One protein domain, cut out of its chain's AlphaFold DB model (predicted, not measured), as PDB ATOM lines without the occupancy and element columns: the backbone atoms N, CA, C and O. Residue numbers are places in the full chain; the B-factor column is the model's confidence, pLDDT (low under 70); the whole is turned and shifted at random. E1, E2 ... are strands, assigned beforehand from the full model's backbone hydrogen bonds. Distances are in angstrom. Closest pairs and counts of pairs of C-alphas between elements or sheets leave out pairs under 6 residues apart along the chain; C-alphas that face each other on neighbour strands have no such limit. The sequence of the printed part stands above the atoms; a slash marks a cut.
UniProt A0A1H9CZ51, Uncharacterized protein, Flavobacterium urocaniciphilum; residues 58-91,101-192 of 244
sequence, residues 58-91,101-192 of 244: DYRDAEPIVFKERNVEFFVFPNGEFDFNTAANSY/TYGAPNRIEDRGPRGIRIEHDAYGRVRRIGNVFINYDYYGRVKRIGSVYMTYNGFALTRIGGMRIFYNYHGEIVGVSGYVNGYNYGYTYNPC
ATOM      1  N   ASP A  58      25.628 -16.298 152.598       89.44
ATOM      2  CA  ASP A  58      26.254 -15.020 152.948       89.44
ATOM      3  C   ASP A  58      27.748 -15.082 152.589       89.44
ATOM      4  O   ASP A  58      28.457 -16.039 152.903       89.44
ATOM      5  N   TYR A  59      28.252 -14.047 151.916       89.44
ATOM      6  CA  TYR A  59      29.666 -13.937 151.552       89.44
ATOM      7  C   TYR A  59      30.621 -14.084 152.752       89.44
ATOM      8  O   TYR A  59      31.793 -14.435 152.582       89.44
ATOM      9  N   ARG A  60      30.138 -13.794 153.965       89.25
ATOM     10  CA  ARG A  60      30.862 -13.956 155.229       89.25
ATOM     11  C   ARG A  60      31.019 -15.401 155.653       89.25
ATOM     12  O   ARG A  60      31.990 -15.667 156.348       89.25
ATOM     13  N   ASP A  61      30.171 -16.301 155.178       87.75
ATOM     14  CA  ASP A  61      30.192 -17.731 155.507       87.75
ATOM     15  C   ASP A  61      30.689 -18.583 154.337       87.75
ATOM     16  O   ASP A  61      30.991 -19.761 154.499       87.75
ATOM     17  N   ALA A  62      30.838 -17.971 153.164       88.12
ATOM     18  CA  ALA A  62      31.339 -18.646 151.984       88.12
ATOM     19  C   ALA A  62      32.789 -19.140 152.139       88.12
ATOM     20  O   ALA A  62      33.639 -18.471 152.757       88.12
ATOM     21  N   GLU A  63      33.042 -20.289 151.514       86.81
ATOM     22  CA  GLU A  63      34.351 -20.917 151.340       86.81
ATOM     23  C   GLU A  63      35.324 -19.997 150.575       86.81
ATOM     24  O   GLU A  63      34.907 -19.112 149.823       86.81
ATOM     25  N   PRO A  64      36.647 -20.150 150.748       92.12
ATOM     26  CA  PRO A  64      37.608 -19.400 149.959       92.12
ATOM     27  C   PRO A  64      37.623 -19.844 148.501       92.12
ATOM     28  O   PRO A  64      37.485 -21.015 148.156       92.12
ATOM     29  N   ILE A  65      37.940 -18.892 147.639       92.19
ATOM     30  CA  ILE A  65      38.249 -19.152 146.241       92.19
ATOM     31  C   ILE A  65      39.690 -19.636 146.163       92.19
ATOM     32  O   ILE A  65      40.613 -18.889 146.510       92.19
ATOM     33  N   VAL A  66      39.879 -20.858 145.672       90.56
ATOM     34  CA  VAL A  66      41.201 -21.482 145.571       90.56
ATOM     35  C   VAL A  66      41.749 -21.367 144.153       90.56
ATOM     36  O   VAL A  66      41.049 -21.621 143.176       90.56
ATOM     37  N   PHE A  67      43.013 -20.967 144.016       89.75
ATOM     38  CA  PHE A  67      43.714 -21.008 142.731       89.75
ATOM     39  C   PHE A  67      45.231 -21.052 142.904       89.75
ATOM     40  O   PHE A  67      45.786 -20.591 143.899       89.75
ATOM     41  N   LYS A  68      45.929 -21.548 141.880       88.44
ATOM     42  CA  LYS A  68      47.397 -21.546 141.816       88.44
ATOM     43  C   LYS A  68      47.934 -20.410 140.946       88.44
ATOM     44  O   LYS A  68      47.473 -20.202 139.823       88.44
ATOM     45  N   GLU A  69      48.958 -19.725 141.448       88.88
ATOM     46  CA  GLU A  69      49.757 -18.727 140.731       88.88
ATOM     47  C   GLU A  69      51.243 -19.013 141.002       88.88
ATOM     48  O   GLU A  69      51.725 -18.894 142.127       88.88
ATOM     49  N   ARG A  70      51.991 -19.403 139.958       87.88
ATOM     50  CA  ARG A  70      53.443 -19.686 140.019       87.88
ATOM     51  C   ARG A  70      53.841 -20.681 141.129       87.88
ATOM     52  O   ARG A  70      54.808 -20.441 141.850       87.88
ATOM     53  N   ASN A  71      53.120 -21.802 141.231       81.25
ATOM     54  CA  ASN A  71      53.318 -22.872 142.231       81.25
ATOM     55  C   ASN A  71      53.069 -22.455 143.688       81.25
ATOM     56  O   ASN A  71      53.531 -23.116 144.614       81.25
ATOM     57  N   VAL A  72      52.331 -21.368 143.889       83.62
ATOM     58  CA  VAL A  72      51.771 -20.996 145.185       83.62
ATOM     59  C   VAL A  72      50.262 -21.115 145.061       83.62
ATOM     60  O   VAL A  72      49.674 -20.598 144.109       83.62
ATOM     61  N   GLU A  73      49.656 -21.842 145.985       88.44
ATOM     62  CA  GLU A  73      48.209 -21.962 146.089       88.44
ATOM     63  C   GLU A  73      47.685 -20.850 146.984       88.44
ATOM     64  O   GLU A  73      48.262 -20.574 148.034       88.44
ATOM     65  N   PHE A  74      46.627 -20.189 146.544       91.62
ATOM     66  CA  PHE A  74      46.017 -19.055 147.215       91.62
ATOM     67  C   PHE A  74      44.572 -19.368 147.550       91.62
ATOM     68  O   PHE A  74      43.858 -19.940 146.731       91.62
ATOM     69  N   PHE A  75      44.159 -18.914 148.725       94.50
ATOM     70  CA  PHE A  75      42.806 -18.973 149.252       94.50
ATOM     71  C   PHE A  75      42.347 -17.532 149.419       94.50
ATOM     72  O   PHE A  75      42.888 -16.824 150.263       94.50
ATOM     73  N   VAL A  76      41.412 -17.059 148.600       96.00
ATOM     74  CA  VAL A  76      40.915 -15.676 148.673       96.00
ATOM     75  C   VAL A  76      39.476 -15.674 149.158       96.00
ATOM     76  O   VAL A  76      38.609 -16.302 148.555       96.00
ATOM     77  N   PHE A  77      39.214 -14.931 150.226       96.94
ATOM     78  CA  PHE A  77      37.882 -14.794 150.799       96.94
ATOM     79  C   PHE A  77      37.088 -13.698 150.097       96.94
ATOM     80  O   PHE A  77      37.665 -12.689 149.673       96.94
ATOM     81  N   PRO A  78      35.749 -13.806 150.048       96.00
ATOM     82  CA  PRO A  78      34.917 -12.736 149.511       96.00
ATOM     83  C   PRO A  78      35.079 -11.387 150.229       96.00
ATOM     84  O   PRO A  78      34.869 -10.347 149.612       96.00
ATOM     85  N   ASN A  79      35.498 -11.369 151.500       94.94
ATOM     86  CA  ASN A  79      35.795 -10.136 152.245       94.94
ATOM     87  C   ASN A  79      37.111  -9.447 151.802       94.94
ATOM     88  O   ASN A  79      37.343  -8.288 152.145       94.94
ATOM     89  N   GLY A  80      37.948 -10.123 151.007       95.00
ATOM     90  CA  GLY A  80      39.226  -9.622 150.509       95.00
ATOM     91  C   GLY A  80      40.439  -9.927 151.384       95.00
ATOM     92  O   GLY A  80      41.523  -9.398 151.124       95.00
ATOM     93  N   GLU A  81      40.281 -10.780 152.390       95.88
ATOM     94  CA  GLU A  81      41.396 -11.463 153.037       95.88
ATOM     95  C   GLU A  81      41.910 -12.589 152.139       95.88
ATOM     96  O   GLU A  81      41.219 -13.067 151.232       95.88
ATOM     97  N   PHE A  82      43.145 -13.017 152.376       96.00
ATOM     98  CA  PHE A  82      43.685 -14.174 151.687       96.00
ATOM     99  C   PHE A  82      44.669 -14.931 152.560       96.00
ATOM    100  O   PHE A  82      45.304 -14.365 153.451       96.00
ATOM    101  N   ASP A  83      44.842 -16.193 152.214       93.19
ATOM    102  CA  ASP A  83      45.922 -17.019 152.703       93.19
ATOM    103  C   ASP A  83      46.568 -17.791 151.554       93.19
ATOM    104  O   ASP A  83      46.126 -17.722 150.402       93.19
ATOM    105  N   PHE A  84      47.668 -18.475 151.837       89.44
ATOM    106  CA  PHE A  84      48.427 -19.171 150.818       89.44
ATOM    107  C   PHE A  84      49.184 -20.374 151.367       89.44
ATOM    108  O   PHE A  84      49.692 -20.381 152.486       89.44
ATOM    109  N   ASN A  85      49.365 -21.351 150.488       85.12
ATOM    110  CA  ASN A  85      50.241 -22.483 150.696       85.12
ATOM    111  C   ASN A  85      51.359 -22.455 149.658       85.12
ATOM    112  O   ASN A  85      51.150 -22.498 148.443       85.12
ATOM    113  N   THR A  86      52.593 -22.428 150.147       74.12
ATOM    114  CA  THR A  86      53.778 -22.684 149.332       74.12
ATOM    115  C   THR A  86      53.987 -24.190 149.281       74.12
ATOM    116  O   THR A  86      54.859 -24.716 149.976       74.12
ATOM    117  N   ALA A  87      53.144 -24.906 148.537       62.12
ATOM    118  CA  ALA A  87      53.329 -26.334 148.342       62.12
ATOM    119  C   ALA A  87      54.683 -26.555 147.649       62.12
ATOM    120  O   ALA A  87      54.843 -26.320 146.449       62.12
ATOM    121  N   ALA A  88      55.687 -26.988 148.414       48.62
ATOM    122  CA  ALA A  88      56.832 -27.662 147.843       48.62
ATOM    123  C   ALA A  88      56.270 -28.950 147.252       48.62
ATOM    124  O   ALA A  88      55.994 -29.892 147.989       48.62
ATOM    125  N   ASN A  89      56.021 -28.943 145.942       39.53
ATOM    126  CA  ASN A  89      55.777 -30.144 145.160       39.53
ATOM    127  C   ASN A  89      56.715 -31.226 145.699       39.53
ATOM    128  O   ASN A  89      57.924 -31.000 145.699       39.53
ATOM    129  N   SER A  90      56.137 -32.271 146.283       38.56
ATOM    130  CA  SER A  90      56.741 -33.227 147.206       38.56
ATOM    131  C   SER A  90      58.173 -33.612 146.839       38.56
ATOM    132  O   SER A  90      58.428 -34.649 146.238       38.56
ATOM    133  N   TYR A  91      59.143 -32.802 147.249       36.03
ATOM    134  CA  TYR A  91      60.513 -33.240 147.388       36.03
ATOM    135  C   TYR A  91      60.693 -33.431 148.874       36.03
ATOM    136  O   TYR A  91      61.148 -32.534 149.569       36.03
ATOM    137  N   THR A 101      59.732 -22.512 154.878       49.84
ATOM    138  CA  THR A 101      59.291 -21.234 154.307       49.84
ATOM    139  C   THR A 101      60.110 -20.093 154.914       49.84
ATOM    140  O   THR A 101      60.183 -19.950 156.136       49.84
ATOM    141  N   TYR A 102      60.750 -19.280 154.071       46.16
ATOM    142  CA  TYR A 102      61.663 -18.223 154.514       46.16
ATOM    143  C   TYR A 102      60.921 -16.890 154.666       46.16
ATOM    144  O   TYR A 102      60.287 -16.443 153.712       46.16
ATOM    145  N   GLY A 103      61.039 -16.231 155.826       50.06
ATOM    146  CA  GLY A 103      60.506 -14.877 156.051       50.06
ATOM    147  C   GLY A 103      59.239 -14.769 156.907       50.06
ATOM    148  O   GLY A 103      58.614 -13.713 156.894       50.06
ATOM    149  N   ALA A 104      58.855 -15.813 157.652       52.84
ATOM    150  CA  ALA A 104      57.804 -15.716 158.670       52.84
ATOM    151  C   ALA A 104      58.173 -14.683 159.762       52.84
ATOM    152  O   ALA A 104      59.352 -14.605 160.136       52.84
ATOM    153  N   PRO A 105      57.206 -13.910 160.299       44.16
ATOM    154  CA  PRO A 105      57.470 -12.989 161.402       44.16
ATOM    155  C   PRO A 105      58.038 -13.797 162.581       44.16
ATOM    156  O   PRO A 105      57.402 -14.740 163.040       44.16
ATOM    157  N   ASN A 106      59.257 -13.452 163.017       46.84
ATOM    158  CA  ASN A 106      60.084 -14.108 164.054       46.84
ATOM    159  C   ASN A 106      61.099 -15.189 163.626       46.84
ATOM    160  O   ASN A 106      61.685 -15.820 164.505       46.84
ATOM    161  N   ARG A 107      61.408 -15.390 162.337       46.44
ATOM    162  CA  ARG A 107      62.614 -16.160 161.950       46.44
ATOM    163  C   ARG A 107      63.724 -15.241 161.444       46.44
ATOM    164  O   ARG A 107      63.716 -14.811 160.293       46.44
ATOM    165  N   ILE A 108      64.659 -14.945 162.347       42.91
ATOM    166  CA  ILE A 108      65.972 -14.373 162.037       42.91
ATOM    167  C   ILE A 108      66.773 -15.448 161.293       42.91
ATOM    168  O   ILE A 108      66.825 -16.584 161.746       42.91
ATOM    169  N   GLU A 109      67.289 -15.050 160.130       55.78
ATOM    170  CA  GLU A 109      68.332 -15.659 159.293       55.78
ATOM    171  C   GLU A 109      68.585 -17.169 159.415       55.78
ATOM    172  O   GLU A 109      69.128 -17.639 160.403       55.78
ATOM    173  N   ASP A 110      68.386 -17.897 158.310       43.00
ATOM    174  CA  ASP A 110      69.304 -18.998 158.008       43.00
ATOM    175  C   ASP A 110      69.515 -19.173 156.499       43.00
ATOM    176  O   ASP A 110      68.596 -19.420 155.714       43.00
ATOM    177  N   ARG A 111      70.771 -18.975 156.086       51.34
ATOM    178  CA  ARG A 111      71.274 -19.127 154.717       51.34
ATOM    179  C   ARG A 111      71.398 -20.624 154.386       51.34
ATOM    180  O   ARG A 111      72.401 -21.243 154.721       51.34
ATOM    181  N   GLY A 112      70.425 -21.194 153.668       41.81
ATOM    182  CA  GLY A 112      70.469 -22.565 153.120       41.81
ATOM    183  C   GLY A 112      69.253 -22.890 152.232       41.81
ATOM    184  O   GLY A 112      68.234 -22.221 152.355       41.81
ATOM    185  N   PRO A 113      69.340 -23.822 151.259       50.59
ATOM    186  CA  PRO A 113      68.666 -23.670 149.968       50.59
ATOM    187  C   PRO A 113      67.229 -24.232 149.924       50.59
ATOM    188  O   PRO A 113      66.946 -25.273 150.508       50.59
ATOM    189  N   ARG A 114      66.400 -23.626 149.052       57.50
ATOM    190  CA  ARG A 114      65.136 -24.148 148.460       57.50
ATOM    191  C   ARG A 114      63.799 -23.858 149.172       57.50
ATOM    192  O   ARG A 114      62.863 -24.631 149.020       57.50
ATOM    193  N   GLY A 115      63.658 -22.725 149.863       64.06
ATOM    194  CA  GLY A 115      62.347 -22.215 150.308       64.06
ATOM    195  C   GLY A 115      61.786 -21.117 149.394       64.06
ATOM    196  O   GLY A 115      62.548 -20.334 148.821       64.06
ATOM    197  N   ILE A 116      60.457 -21.010 149.272       75.38
ATOM    198  CA  ILE A 116      59.822 -19.833 148.655       75.38
ATOM    199  C   ILE A 116      60.008 -18.639 149.605       75.38
ATOM    200  O   ILE A 116      59.607 -18.693 150.766       75.38
ATOM    201  N   ARG A 117      60.650 -17.566 149.120       84.06
ATOM    202  CA  ARG A 117      60.918 -16.349 149.904       84.06
ATOM    203  C   ARG A 117      59.640 -15.547 150.117       84.06
ATOM    204  O   ARG A 117      59.020 -15.137 149.143       84.06
ATOM    205  N   ILE A 118      59.302 -15.249 151.363       87.88
ATOM    206  CA  ILE A 118      58.168 -14.400 151.723       87.88
ATOM    207  C   ILE A 118      58.690 -13.074 152.239       87.88
ATOM    208  O   ILE A 118      59.571 -13.014 153.093       87.88
ATOM    209  N   GLU A 119      58.157 -11.996 151.689       88.62
ATOM    210  CA  GLU A 119      58.541 -10.647 152.058       88.62
ATOM    211  C   GLU A 119      57.335  -9.889 152.581       88.62
ATOM    212  O   GLU A 119      56.253  -9.946 151.991       88.62
ATOM    213  N   HIS A 120      57.566  -9.110 153.632       92.62
ATOM    214  CA  HIS A 120      56.563  -8.272 154.272       92.62
ATOM    215  C   HIS A 120      56.836  -6.783 154.009       92.62
ATOM    216  O   HIS A 120      57.972  -6.391 153.707       92.62
ATOM    217  N   ASP A 121      55.786  -5.964 154.027       89.50
ATOM    218  CA  ASP A 121      55.891  -4.503 154.018       89.50
ATOM    219  C   ASP A 121      56.196  -3.951 155.424       89.50
ATOM    220  O   ASP A 121      56.320  -4.702 156.391       89.50
ATOM    221  N   ALA A 122      56.340  -2.627 155.540       90.81
ATOM    222  CA  ALA A 122      56.612  -1.964 156.819       90.81
ATOM    223  C   ALA A 122      55.482  -2.134 157.854       90.81
ATOM    224  O   ALA A 122      55.707  -1.921 159.041       90.81
ATOM    225  N   TYR A 123      54.286  -2.533 157.413       89.00
ATOM    226  CA  TYR A 123      53.132  -2.821 158.262       89.00
ATOM    227  C   TYR A 123      53.032  -4.312 158.618       89.00
ATOM    228  O   TYR A 123      52.058  -4.729 159.238       89.00
ATOM    229  N   GLY A 124      54.011  -5.129 158.214       88.50
ATOM    230  CA  GLY A 124      54.027  -6.565 158.474       88.50
ATOM    231  C   GLY A 124      53.088  -7.380 157.582       88.50
ATOM    232  O   GLY A 124      52.922  -8.570 157.824       88.50
ATOM    233  N   ARG A 125      52.490  -6.793 156.536       91.81
ATOM    234  CA  ARG A 125      51.635  -7.522 155.583       91.81
ATOM    235  C   ARG A 125      52.479  -8.173 154.503       91.81
ATOM    236  O   ARG A 125      53.475  -7.602 154.062       91.81
ATOM    237  N   VAL A 126      52.061  -9.335 154.010       91.44
ATOM    238  CA  VAL A 126      52.763 -10.026 152.920       91.44
ATOM    239  C   VAL A 126      52.723  -9.163 151.659       91.44
ATOM    240  O   VAL A 126      51.655  -8.875 151.131       91.44
ATOM    241  N   ARG A 127      53.878  -8.761 151.133       94.88
ATOM    242  CA  ARG A 127      53.980  -7.987 149.881       94.88
ATOM    243  C   ARG A 127      54.481  -8.815 148.700       94.88
ATOM    244  O   ARG A 127      54.345  -8.392 147.550       94.88
ATOM    245  N   ARG A 128      55.094  -9.975 148.956       93.88
ATOM    246  CA  ARG A 128      55.590 -10.880 147.912       93.88
ATOM    247  C   ARG A 128      55.795 -12.297 148.446       93.88
ATOM    248  O   ARG A 128      56.307 -12.460 149.548       93.88
ATOM    249  N   ILE A 129      55.470 -13.290 147.623       89.44
ATOM    250  CA  ILE A 129      55.726 -14.715 147.864       89.44
ATOM    251  C   ILE A 129      56.456 -15.273 146.635       89.44
ATOM    252  O   ILE A 129      55.887 -15.399 145.553       89.44
ATOM    253  N   GLY A 130      57.751 -15.540 146.764       89.00
ATOM    254  CA  GLY A 130      58.639 -15.905 145.665       89.00
ATOM    255  C   GLY A 130      58.601 -14.867 144.544       89.00
ATOM    256  O   GLY A 130      58.991 -13.710 144.713       89.00
ATOM    257  N   ASN A 131      58.083 -15.280 143.388       89.31
ATOM    258  CA  ASN A 131      57.919 -14.411 142.224       89.31
ATOM    259  C   ASN A 131      56.522 -13.775 142.134       89.31
ATOM    260  O   ASN A 131      56.249 -13.061 141.171       89.31
ATOM    261  N   VAL A 132      55.630 -14.026 143.089       94.19
ATOM    262  CA  VAL A 132      54.259 -13.506 143.110       94.19
ATOM    263  C   VAL A 132      54.216 -12.221 143.930       94.19
ATOM    264  O   VAL A 132      54.537 -12.220 145.115       94.19
ATOM    265  N   PHE A 133      53.825 -11.114 143.303       96.38
ATOM    266  CA  PHE A 133      53.608  -9.842 143.996       96.38
ATOM    267  C   PHE A 133      52.199  -9.786 144.573       96.38
ATOM    268  O   PHE A 133      51.253 -10.163 143.882       96.38
ATOM    269  N   ILE A 134      52.074  -9.251 145.785       97.69
ATOM    270  CA  ILE A 134      50.788  -9.019 146.437       97.69
ATOM    271  C   ILE A 134      50.570  -7.515 146.543       97.69
ATOM    272  O   ILE A 134      51.453  -6.771 146.974       97.69
ATOM    273  N   ASN A 135      49.395  -7.052 146.130       97.88
ATOM    274  CA  ASN A 135      49.009  -5.658 146.267       97.88
ATOM    275  C   ASN A 135      47.673  -5.552 146.995       97.88
ATOM    276  O   ASN A 135      46.783  -6.373 146.784       97.88
ATOM    277  N   TYR A 136      47.512  -4.469 147.752       97.75
ATOM    278  CA  TYR A 136      46.307  -4.179 148.527       97.75
ATOM    279  C   TYR A 136      45.612  -2.909 148.036       97.75
ATOM    280  O   TYR A 136      46.250  -2.022 147.446       97.75
ATOM    281  N   ASP A 137      44.302  -2.833 148.241       95.44
ATOM    282  CA  ASP A 137      43.542  -1.593 148.116       95.44
ATOM    283  C   ASP A 137      43.690  -0.709 149.370       95.44
ATOM    284  O   ASP A 137      44.449  -1.019 150.291       95.44
ATOM    285  N   TYR A 138      42.997   0.431 149.375       94.88
ATOM    286  CA  TYR A 138      43.029   1.376 150.492       94.88
ATOM    287  C   TYR A 138      42.446   0.793 151.793       94.88
ATOM    288  O   TYR A 138      42.869   1.184 152.875       94.88
ATOM    289  N   TYR A 139      41.533  -0.176 151.694       94.50
ATOM    290  CA  TYR A 139      40.899  -0.844 152.834       94.50
ATOM    291  C   TYR A 139      41.713  -2.036 153.354       94.50
ATOM    292  O   TYR A 139      41.294  -2.704 154.293       94.50
ATOM    293  N   GLY A 140      42.874  -2.320 152.754       94.31
ATOM    294  CA  GLY A 140      43.716  -3.453 153.132       94.31
ATOM    295  C   GLY A 140      43.274  -4.790 152.539       94.31
ATOM    296  O   GLY A 140      43.872  -5.807 152.877       94.31
ATOM    297  N   ARG A 141      42.300  -4.804 151.622       96.69
ATOM    298  CA  ARG A 141      41.879  -6.014 150.898       96.69
ATOM    299  C   ARG A 141      42.861  -6.324 149.782       96.69
ATOM    300  O   ARG A 141      43.404  -5.406 149.155       96.69
ATOM    301  N   VAL A 142      43.085  -7.601 149.484       97.81
ATOM    302  CA  VAL A 142      43.969  -7.981 148.379       97.81
ATOM    303  C   VAL A 142      43.359  -7.552 147.043       97.81
ATOM    304  O   VAL A 142      42.263  -7.954 146.678       97.81
ATOM    305  N   LYS A 143      44.054  -6.702 146.284       97.69
ATOM    306  CA  LYS A 143      43.600  -6.237 144.958       97.69
ATOM    307  C   LYS A 143      44.268  -6.973 143.804       97.69
ATOM    308  O   LYS A 143      43.809  -6.879 142.666       97.69
ATOM    309  N   ARG A 144      45.396  -7.639 144.066       97.69
ATOM    310  CA  ARG A 144      46.158  -8.373 143.053       97.69
ATOM    311  C   ARG A 144      47.091  -9.395 143.686       97.69
ATOM    312  O   ARG A 144      47.822  -9.059 144.617       97.69
ATOM    313  N   ILE A 145      47.122 -10.584 143.093       97.50
ATOM    314  CA  ILE A 145      48.065 -11.664 143.385       97.50
ATOM    315  C   ILE A 145      48.703 -12.086 142.062       97.50
ATOM    316  O   ILE A 145      48.062 -12.708 141.221       97.50
ATOM    317  N   GLY A 146      49.965 -11.711 141.845       96.50
ATOM    318  CA  GLY A 146      50.673 -12.024 140.602       96.50
ATOM    319  C   GLY A 146      49.937 -11.488 139.374       96.50
ATOM    320  O   GLY A 146      49.786 -10.277 139.220       96.50
ATOM    321  N   SER A 147      49.510 -12.377 138.481       95.56
ATOM    322  CA  SER A 147      48.719 -12.036 137.294       95.56
ATOM    323  C   SER A 147      47.211 -11.872 137.550       95.56
ATOM    324  O   SER A 147      46.503 -11.340 136.695       95.56
ATOM    325  N   VAL A 148      46.717 -12.272 138.722       96.94
ATOM    326  CA  VAL A 148      45.289 -12.313 139.052       96.94
ATOM    327  C   VAL A 148      44.859 -11.012 139.732       96.94
ATOM    328  O   VAL A 148      45.357 -10.658 140.801       96.94
ATOM    329  N   TYR A 149      43.921 -10.296 139.110       98.06
ATOM    330  CA  TYR A 149      43.372  -9.028 139.603       98.06
ATOM    331  C   TYR A 149      42.035  -9.242 140.300       98.06
ATOM    332  O   TYR A 149      41.243 -10.074 139.866       98.06
ATOM    333  N   MET A 150      41.768  -8.457 141.340       98.00
ATOM    334  CA  MET A 150      40.529  -8.523 142.110       98.00
ATOM    335  C   MET A 150      39.792  -7.192 142.067       98.00
ATOM    336  O   MET A 150      40.394  -6.118 142.115       98.00
ATOM    337  N   THR A 151      38.472  -7.259 141.962       98.12
ATOM    338  CA  THR A 151      37.583  -6.100 142.037       98.12
ATOM    339  C   THR A 151      36.494  -6.381 143.050       98.12
ATOM    340  O   THR A 151      35.991  -7.498 143.134       98.12
ATOM    341  N   TYR A 152      36.135  -5.352 143.806       98.12
ATOM    342  CA  TYR A 152      35.182  -5.425 144.900       98.12
ATOM    343  C   TYR A 152      34.035  -4.455 144.652       98.12
ATOM    344  O   TYR A 152      34.215  -3.420 144.009       98.12
ATOM    345  N   ASN A 153      32.867  -4.774 145.198       94.56
ATOM    346  CA  ASN A 153      31.837  -3.780 145.466       94.56
ATOM    347  C   ASN A 153      32.058  -3.190 146.879       94.56
ATOM    348  O   ASN A 153      33.141  -3.312 147.465       94.56
ATOM    349  N   GLY A 154      31.036  -2.526 147.427       90.81
ATOM    350  CA  GLY A 154      31.105  -1.913 148.754       90.81
ATOM    351  C   GLY A 154      31.353  -2.890 149.909       90.81
ATOM    352  O   GLY A 154      31.794  -2.447 150.962       90.81
ATOM    353  N   PHE A 155      31.114  -4.195 149.729       91.75
ATOM    354  CA  PHE A 155      31.163  -5.175 150.822       91.75
ATOM    355  C   PHE A 155      31.923  -6.472 150.501       91.75
ATOM    356  O   PHE A 155      32.469  -7.075 151.422       91.75
ATOM    357  N   ALA A 156      32.009  -6.893 149.236       96.31
ATOM    358  CA  ALA A 156      32.578  -8.179 148.843       96.31
ATOM    359  C   ALA A 156      33.245  -8.176 147.454       96.31
ATOM    360  O   ALA A 156      33.074  -7.273 146.629       96.31
ATOM    361  N   LEU A 157      34.035  -9.218 147.211       97.75
ATOM    362  CA  LEU A 157      34.741  -9.518 145.972       97.75
ATOM    363  C   LEU A 157      33.751  -9.837 144.847       97.75
ATOM    364  O   LEU A 157      32.996 -10.795 144.937       97.75
ATOM    365  N   THR A 158      33.773  -9.082 143.753       97.19
ATOM    366  CA  THR A 158      32.876  -9.285 142.598       97.19
ATOM    367  C   THR A 158      33.564  -9.929 141.405       97.19
ATOM    368  O   THR A 158      32.903 -10.543 140.562       97.19
ATOM    369  N   ARG A 159      34.890  -9.795 141.301       97.19
ATOM    370  CA  ARG A 159      35.682 -10.442 140.256       97.19
ATOM    371  C   ARG A 159      37.064 -10.811 140.758       97.19
ATOM    372  O   ARG A 159      37.713  -9.982 141.386       97.19
ATOM    373  N   ILE A 160      37.533 -11.994 140.381       97.06
ATOM    374  CA  ILE A 160      38.907 -12.452 140.576       97.06
ATOM    375  C   ILE A 160      39.421 -13.101 139.287       97.06
ATOM    376  O   ILE A 160      38.908 -14.120 138.828       97.06
ATOM    377  N   GLY A 161      40.411 -12.468 138.659       95.75
ATOM    378  CA  GLY A 161      40.884 -12.846 137.329       95.75
ATOM    379  C   GLY A 161      39.736 -12.866 136.314       95.75
ATOM    380  O   GLY A 161      39.092 -11.838 136.083       95.75
ATOM    381  N   GLY A 162      39.480 -14.032 135.718       92.50
ATOM    382  CA  GLY A 162      38.359 -14.258 134.800       92.50
ATOM    383  C   GLY A 162      37.016 -14.590 135.468       92.50
ATOM    384  O   GLY A 162      35.991 -14.554 134.788       92.50
ATOM    385  N   MET A 163      36.990 -14.880 136.773       93.81
ATOM    386  CA  MET A 163      35.794 -15.345 137.484       93.81
ATOM    387  C   MET A 163      34.981 -14.186 138.058       93.81
ATOM    388  O   MET A 163      35.537 -13.278 138.678       93.81
ATOM    389  N   ARG A 164      33.658 -14.232 137.890       94.69
ATOM    390  CA  ARG A 164      32.685 -13.273 138.431       94.69
ATOM    391  C   ARG A 164      31.819 -13.923 139.501       94.69
ATOM    392  O   ARG A 164      31.414 -15.071 139.343       94.69
ATOM    393  N   ILE A 165      31.497 -13.152 140.535       94.12
ATOM    394  CA  ILE A 165      30.624 -13.555 141.639       94.12
ATOM    395  C   ILE A 165      29.442 -12.589 141.682       94.12
ATOM    396  O   ILE A 165      29.623 -11.368 141.630       94.12
ATOM    397  N   PHE A 166      28.239 -13.146 141.742       93.38
ATOM    398  CA  PHE A 166      26.985 -12.410 141.746       93.38
ATOM    399  C   PHE A 166      26.351 -12.486 143.125       93.38
ATOM    400  O   PHE A 166      26.259 -13.564 143.713       93.38
ATOM    401  N   TYR A 167      25.885 -11.335 143.602       93.25
ATOM    402  CA  TYR A 167      25.267 -11.189 144.911       93.25
ATOM    403  C   TYR A 167      23.844 -10.670 144.772       93.25
ATOM    404  O   TYR A 167      23.559  -9.890 143.857       93.25
ATOM    405  N   ASN A 168      22.977 -11.046 145.705       89.94
ATOM    406  CA  ASN A 168      21.725 -10.330 145.919       89.94
ATOM    407  C   ASN A 168      21.926  -9.114 146.848       89.94
ATOM    408  O   ASN A 168      23.029  -8.829 147.320       89.94
ATOM    409  N   TYR A 169      20.839  -8.392 147.121       87.81
ATOM    410  CA  TYR A 169      20.850  -7.217 147.998       87.81
ATOM    411  C   TYR A 169      21.151  -7.534 149.472       87.81
ATOM    412  O   TYR A 169      21.541  -6.631 150.206       87.81
ATOM    413  N   HIS A 170      21.004  -8.791 149.900       88.56
ATOM    414  CA  HIS A 170      21.312  -9.238 151.261       88.56
ATOM    415  C   HIS A 170      22.794  -9.606 151.445       88.56
ATOM    416  O   HIS A 170      23.226  -9.863 152.563       88.56
ATOM    417  N   GLY A 171      23.590  -9.583 150.369       88.44
ATOM    418  CA  GLY A 171      25.001  -9.973 150.400       88.44
ATOM    419  C   GLY A 171      25.229 -11.473 150.216       88.44
ATOM    420  O   GLY A 171      26.353 -11.940 150.384       88.44
ATOM    421  N   GLU A 172      24.199 -12.224 149.830       91.06
ATOM    422  CA  GLU A 172      24.316 -13.654 149.564       91.06
ATOM    423  C   GLU A 172      24.834 -13.890 148.147       91.06
ATOM    424  O   GLU A 172      24.403 -13.228 147.197       91.06
ATOM    425  N   ILE A 173      25.736 -14.857 147.993       88.19
ATOM    426  CA  ILE A 173      26.205 -15.334 146.697       88.19
ATOM    427  C   ILE A 173      25.070 -16.122 146.046       88.19
ATOM    428  O   ILE A 173      24.633 -17.156 146.549       88.19
ATOM    429  N   VAL A 174      24.610 -15.640 144.895       89.50
ATOM    430  CA  VAL A 174      23.538 -16.275 144.111       89.50
ATOM    431  C   VAL A 174      24.055 -16.937 142.841       89.50
ATOM    432  O   VAL A 174      23.348 -17.733 142.230       89.50
ATOM    433  N   GLY A 175      25.295 -16.642 142.446       86.00
ATOM    434  CA  GLY A 175      25.900 -17.250 141.272       86.00
ATOM    435  C   GLY A 175      27.386 -16.964 141.135       86.00
ATOM    436  O   GLY A 175      27.907 -15.963 141.632       86.00
ATOM    437  N   VAL A 176      28.055 -17.840 140.393       89.25
ATOM    438  CA  VAL A 176      29.469 -17.741 140.029       89.25
ATOM    439  C   VAL A 176      29.590 -18.083 138.547       89.25
ATOM    440  O   VAL A 176      28.886 -18.961 138.052       89.25
ATOM    441  N   SER A 177      30.446 -17.376 137.812       87.38
ATOM    442  CA  SER A 177      30.683 -17.657 136.393       87.38
ATOM    443  C   SER A 177      32.132 -17.412 135.995       87.38
ATOM    444  O   SER A 177      32.734 -16.411 136.390       87.38
ATOM    445  N   GLY A 178      32.668 -18.298 135.156       88.62
ATOM    446  CA  GLY A 178      34.046 -18.248 134.678       88.62
ATOM    447  C   GLY A 178      35.035 -18.893 135.646       88.62
ATOM    448  O   GLY A 178      34.651 -19.554 136.602       88.62
ATOM    449  N   TYR A 179      36.320 -18.674 135.382       87.75
ATOM    450  CA  TYR A 179      37.431 -19.291 136.108       87.75
ATOM    451  C   TYR A 179      38.464 -18.231 136.472       87.75
ATOM    452  O   TYR A 179      38.614 -17.233 135.761       87.75
ATOM    453  N   VAL A 180      39.199 -18.439 137.566       88.69
ATOM    454  CA  VAL A 180      40.189 -17.461 138.039       88.69
ATOM    455  C   VAL A 180      41.275 -17.227 136.986       88.69
ATOM    456  O   VAL A 180      41.558 -16.084 136.623       88.69
ATOM    457  N   ASN A 181      41.866 -18.302 136.465       84.38
ATOM    458  CA  ASN A 181      42.885 -18.256 135.421       84.38
ATOM    459  C   ASN A 181      42.849 -19.532 134.559       84.38
ATOM    460  O   ASN A 181      42.172 -20.503 134.893       84.38
ATOM    461  N   GLY A 182      43.616 -19.542 133.464       71.06
ATOM    462  CA  GLY A 182      43.656 -20.667 132.525       71.06
ATOM    463  C   GLY A 182      44.315 -21.949 133.050       71.06
ATOM    464  O   GLY A 182      44.285 -22.959 132.364       71.06
ATOM    465  N   TYR A 183      44.903 -21.948 134.248       66.62
ATOM    466  CA  TYR A 183      45.369 -23.178 134.899       66.62
ATOM    467  C   TYR A 183      44.267 -23.856 135.725       66.62
ATOM    468  O   TYR A 183      44.443 -24.991 136.148       66.62
ATOM    469  N   ASN A 184      43.133 -23.180 135.940       62.41
ATOM    470  CA  ASN A 184      42.019 -23.641 136.771       62.41
ATOM    471  C   ASN A 184      40.765 -23.963 135.938       62.41
ATOM    472  O   ASN A 184      39.655 -23.849 136.443       62.41
ATOM    473  N   TYR A 185      40.912 -24.371 134.671       59.25
ATOM    474  CA  TYR A 185      39.766 -24.703 133.803       59.25
ATOM    475  C   TYR A 185      38.884 -25.858 134.321       59.25
ATOM    476  O   TYR A 185      37.770 -26.010 133.835       59.25
ATOM    477  N   GLY A 186      39.356 -26.654 135.288       57.81
ATOM    478  CA  GLY A 186      38.577 -27.714 135.945       57.81
ATOM    479  C   GLY A 186      38.106 -27.386 137.365       57.81
ATOM    480  O   GLY A 186      37.395 -28.190 137.955       57.81
ATOM    481  N   TYR A 187      38.498 -26.239 137.931       67.38
ATOM    482  CA  TYR A 187      38.070 -25.841 139.271       67.38
ATOM    483  C   TYR A 187      36.832 -24.951 139.167       67.38
ATOM    484  O   TYR A 187      36.923 -23.770 138.816       67.38
ATOM    485  N   THR A 188      35.674 -25.526 139.479       72.75
ATOM    486  CA  THR A 188      34.432 -24.774 139.663       72.75
ATOM    487  C   THR A 188      34.348 -24.346 141.117       72.75
ATOM    488  O   THR A 188      34.266 -25.178 142.015       72.75
ATOM    489  N   TYR A 189      34.379 -23.036 141.359       84.19
ATOM    490  CA  TYR A 189      34.250 -22.510 142.712       84.19
ATOM    491  C   TYR A 189      32.843 -22.782 143.259       84.19
ATOM    492  O   TYR A 189      31.857 -22.265 142.727       84.19
ATOM    493  N   ASN A 190      32.782 -23.564 144.338       85.12
ATOM    494  CA  ASN A 190      31.594 -23.762 145.155       85.12
ATOM    495  C   ASN A 190      31.737 -22.928 146.444       85.12
ATOM    496  O   ASN A 190      32.613 -23.228 147.253       85.12
ATOM    497  N   PRO A 191      30.918 -21.884 146.645       84.00
ATOM    498  CA  PRO A 191      30.969 -21.056 147.843       84.00
ATOM    499  C   PRO A 191      30.423 -21.754 149.094       84.00
ATOM    500  O   PRO A 191      30.648 -21.247 150.189       84.00
ATOM    501  N   CYS A 192      29.687 -22.859 148.964       81.94
ATOM    502  CA  CYS A 192      29.007 -23.498 150.086       81.94
ATOM    503  C   CYS A 192      29.915 -24.505 150.814       81.94
ATOM    504  O   CYS A 192      30.461 -25.400 150.160       81.94
TER     505      CYS A 192
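Overview. This is residues 58 to 91 and 101 to 192 of the 244 residues of an uncharacterized protein of Flavobacterium urocaniciphilum (UniProt A0A1H9CZ51). With little regular structure, a long, twisted row of eight short strands, E4 to E11, makes a sheet, and a small sheet, E1 E2 E3, covers part of one face as a partial sandwich. The printed part has 126 residues, 50 of them in eleven strands, and no named helix: all strand, both sheets antiparallel in chain order. It is compact, radius of gyration of the C-alphas 15.6 A, spanning 52 by 33 by 22 A.

Arrangement. The large sheet is a meander, each strand the antiparallel neighbour of the one before: E4, residues 118 to 120, E5, 126 to 129, E6, 132 to 136, E7, 142 to 145, E8, 148 to 152, E9, 157 to 160, E10, 163 to 167, and E11, 172 to 177. In hairpin E6 and E7, N 135 and O 144 are within hydrogen-bond range at 3.0 A. The second meander is E1, residues 65 to 69, E2, 72 to 76, and E3, 82 to 85; N 67 and O 74 are 3.0 A apart. The closest C-alphas of E3 and E7, Phe 82 and Val 142, are 7.0 A apart.

Along the chain. E1 begins at C-alpha 65 (38.249, -19.152, 146.241); E11, 15.2 A long, ends at C-alpha 177 (30.683, -17.657, 136.393).

Size, cuts and confidence. Residues 92 to 100 are not printed; C-alphas 91 and 101 are 13.9 A apart. The links printed whole are tight. Residues 87 to 91, 101 to 115 and 183 to 187 have pLDDT under 70.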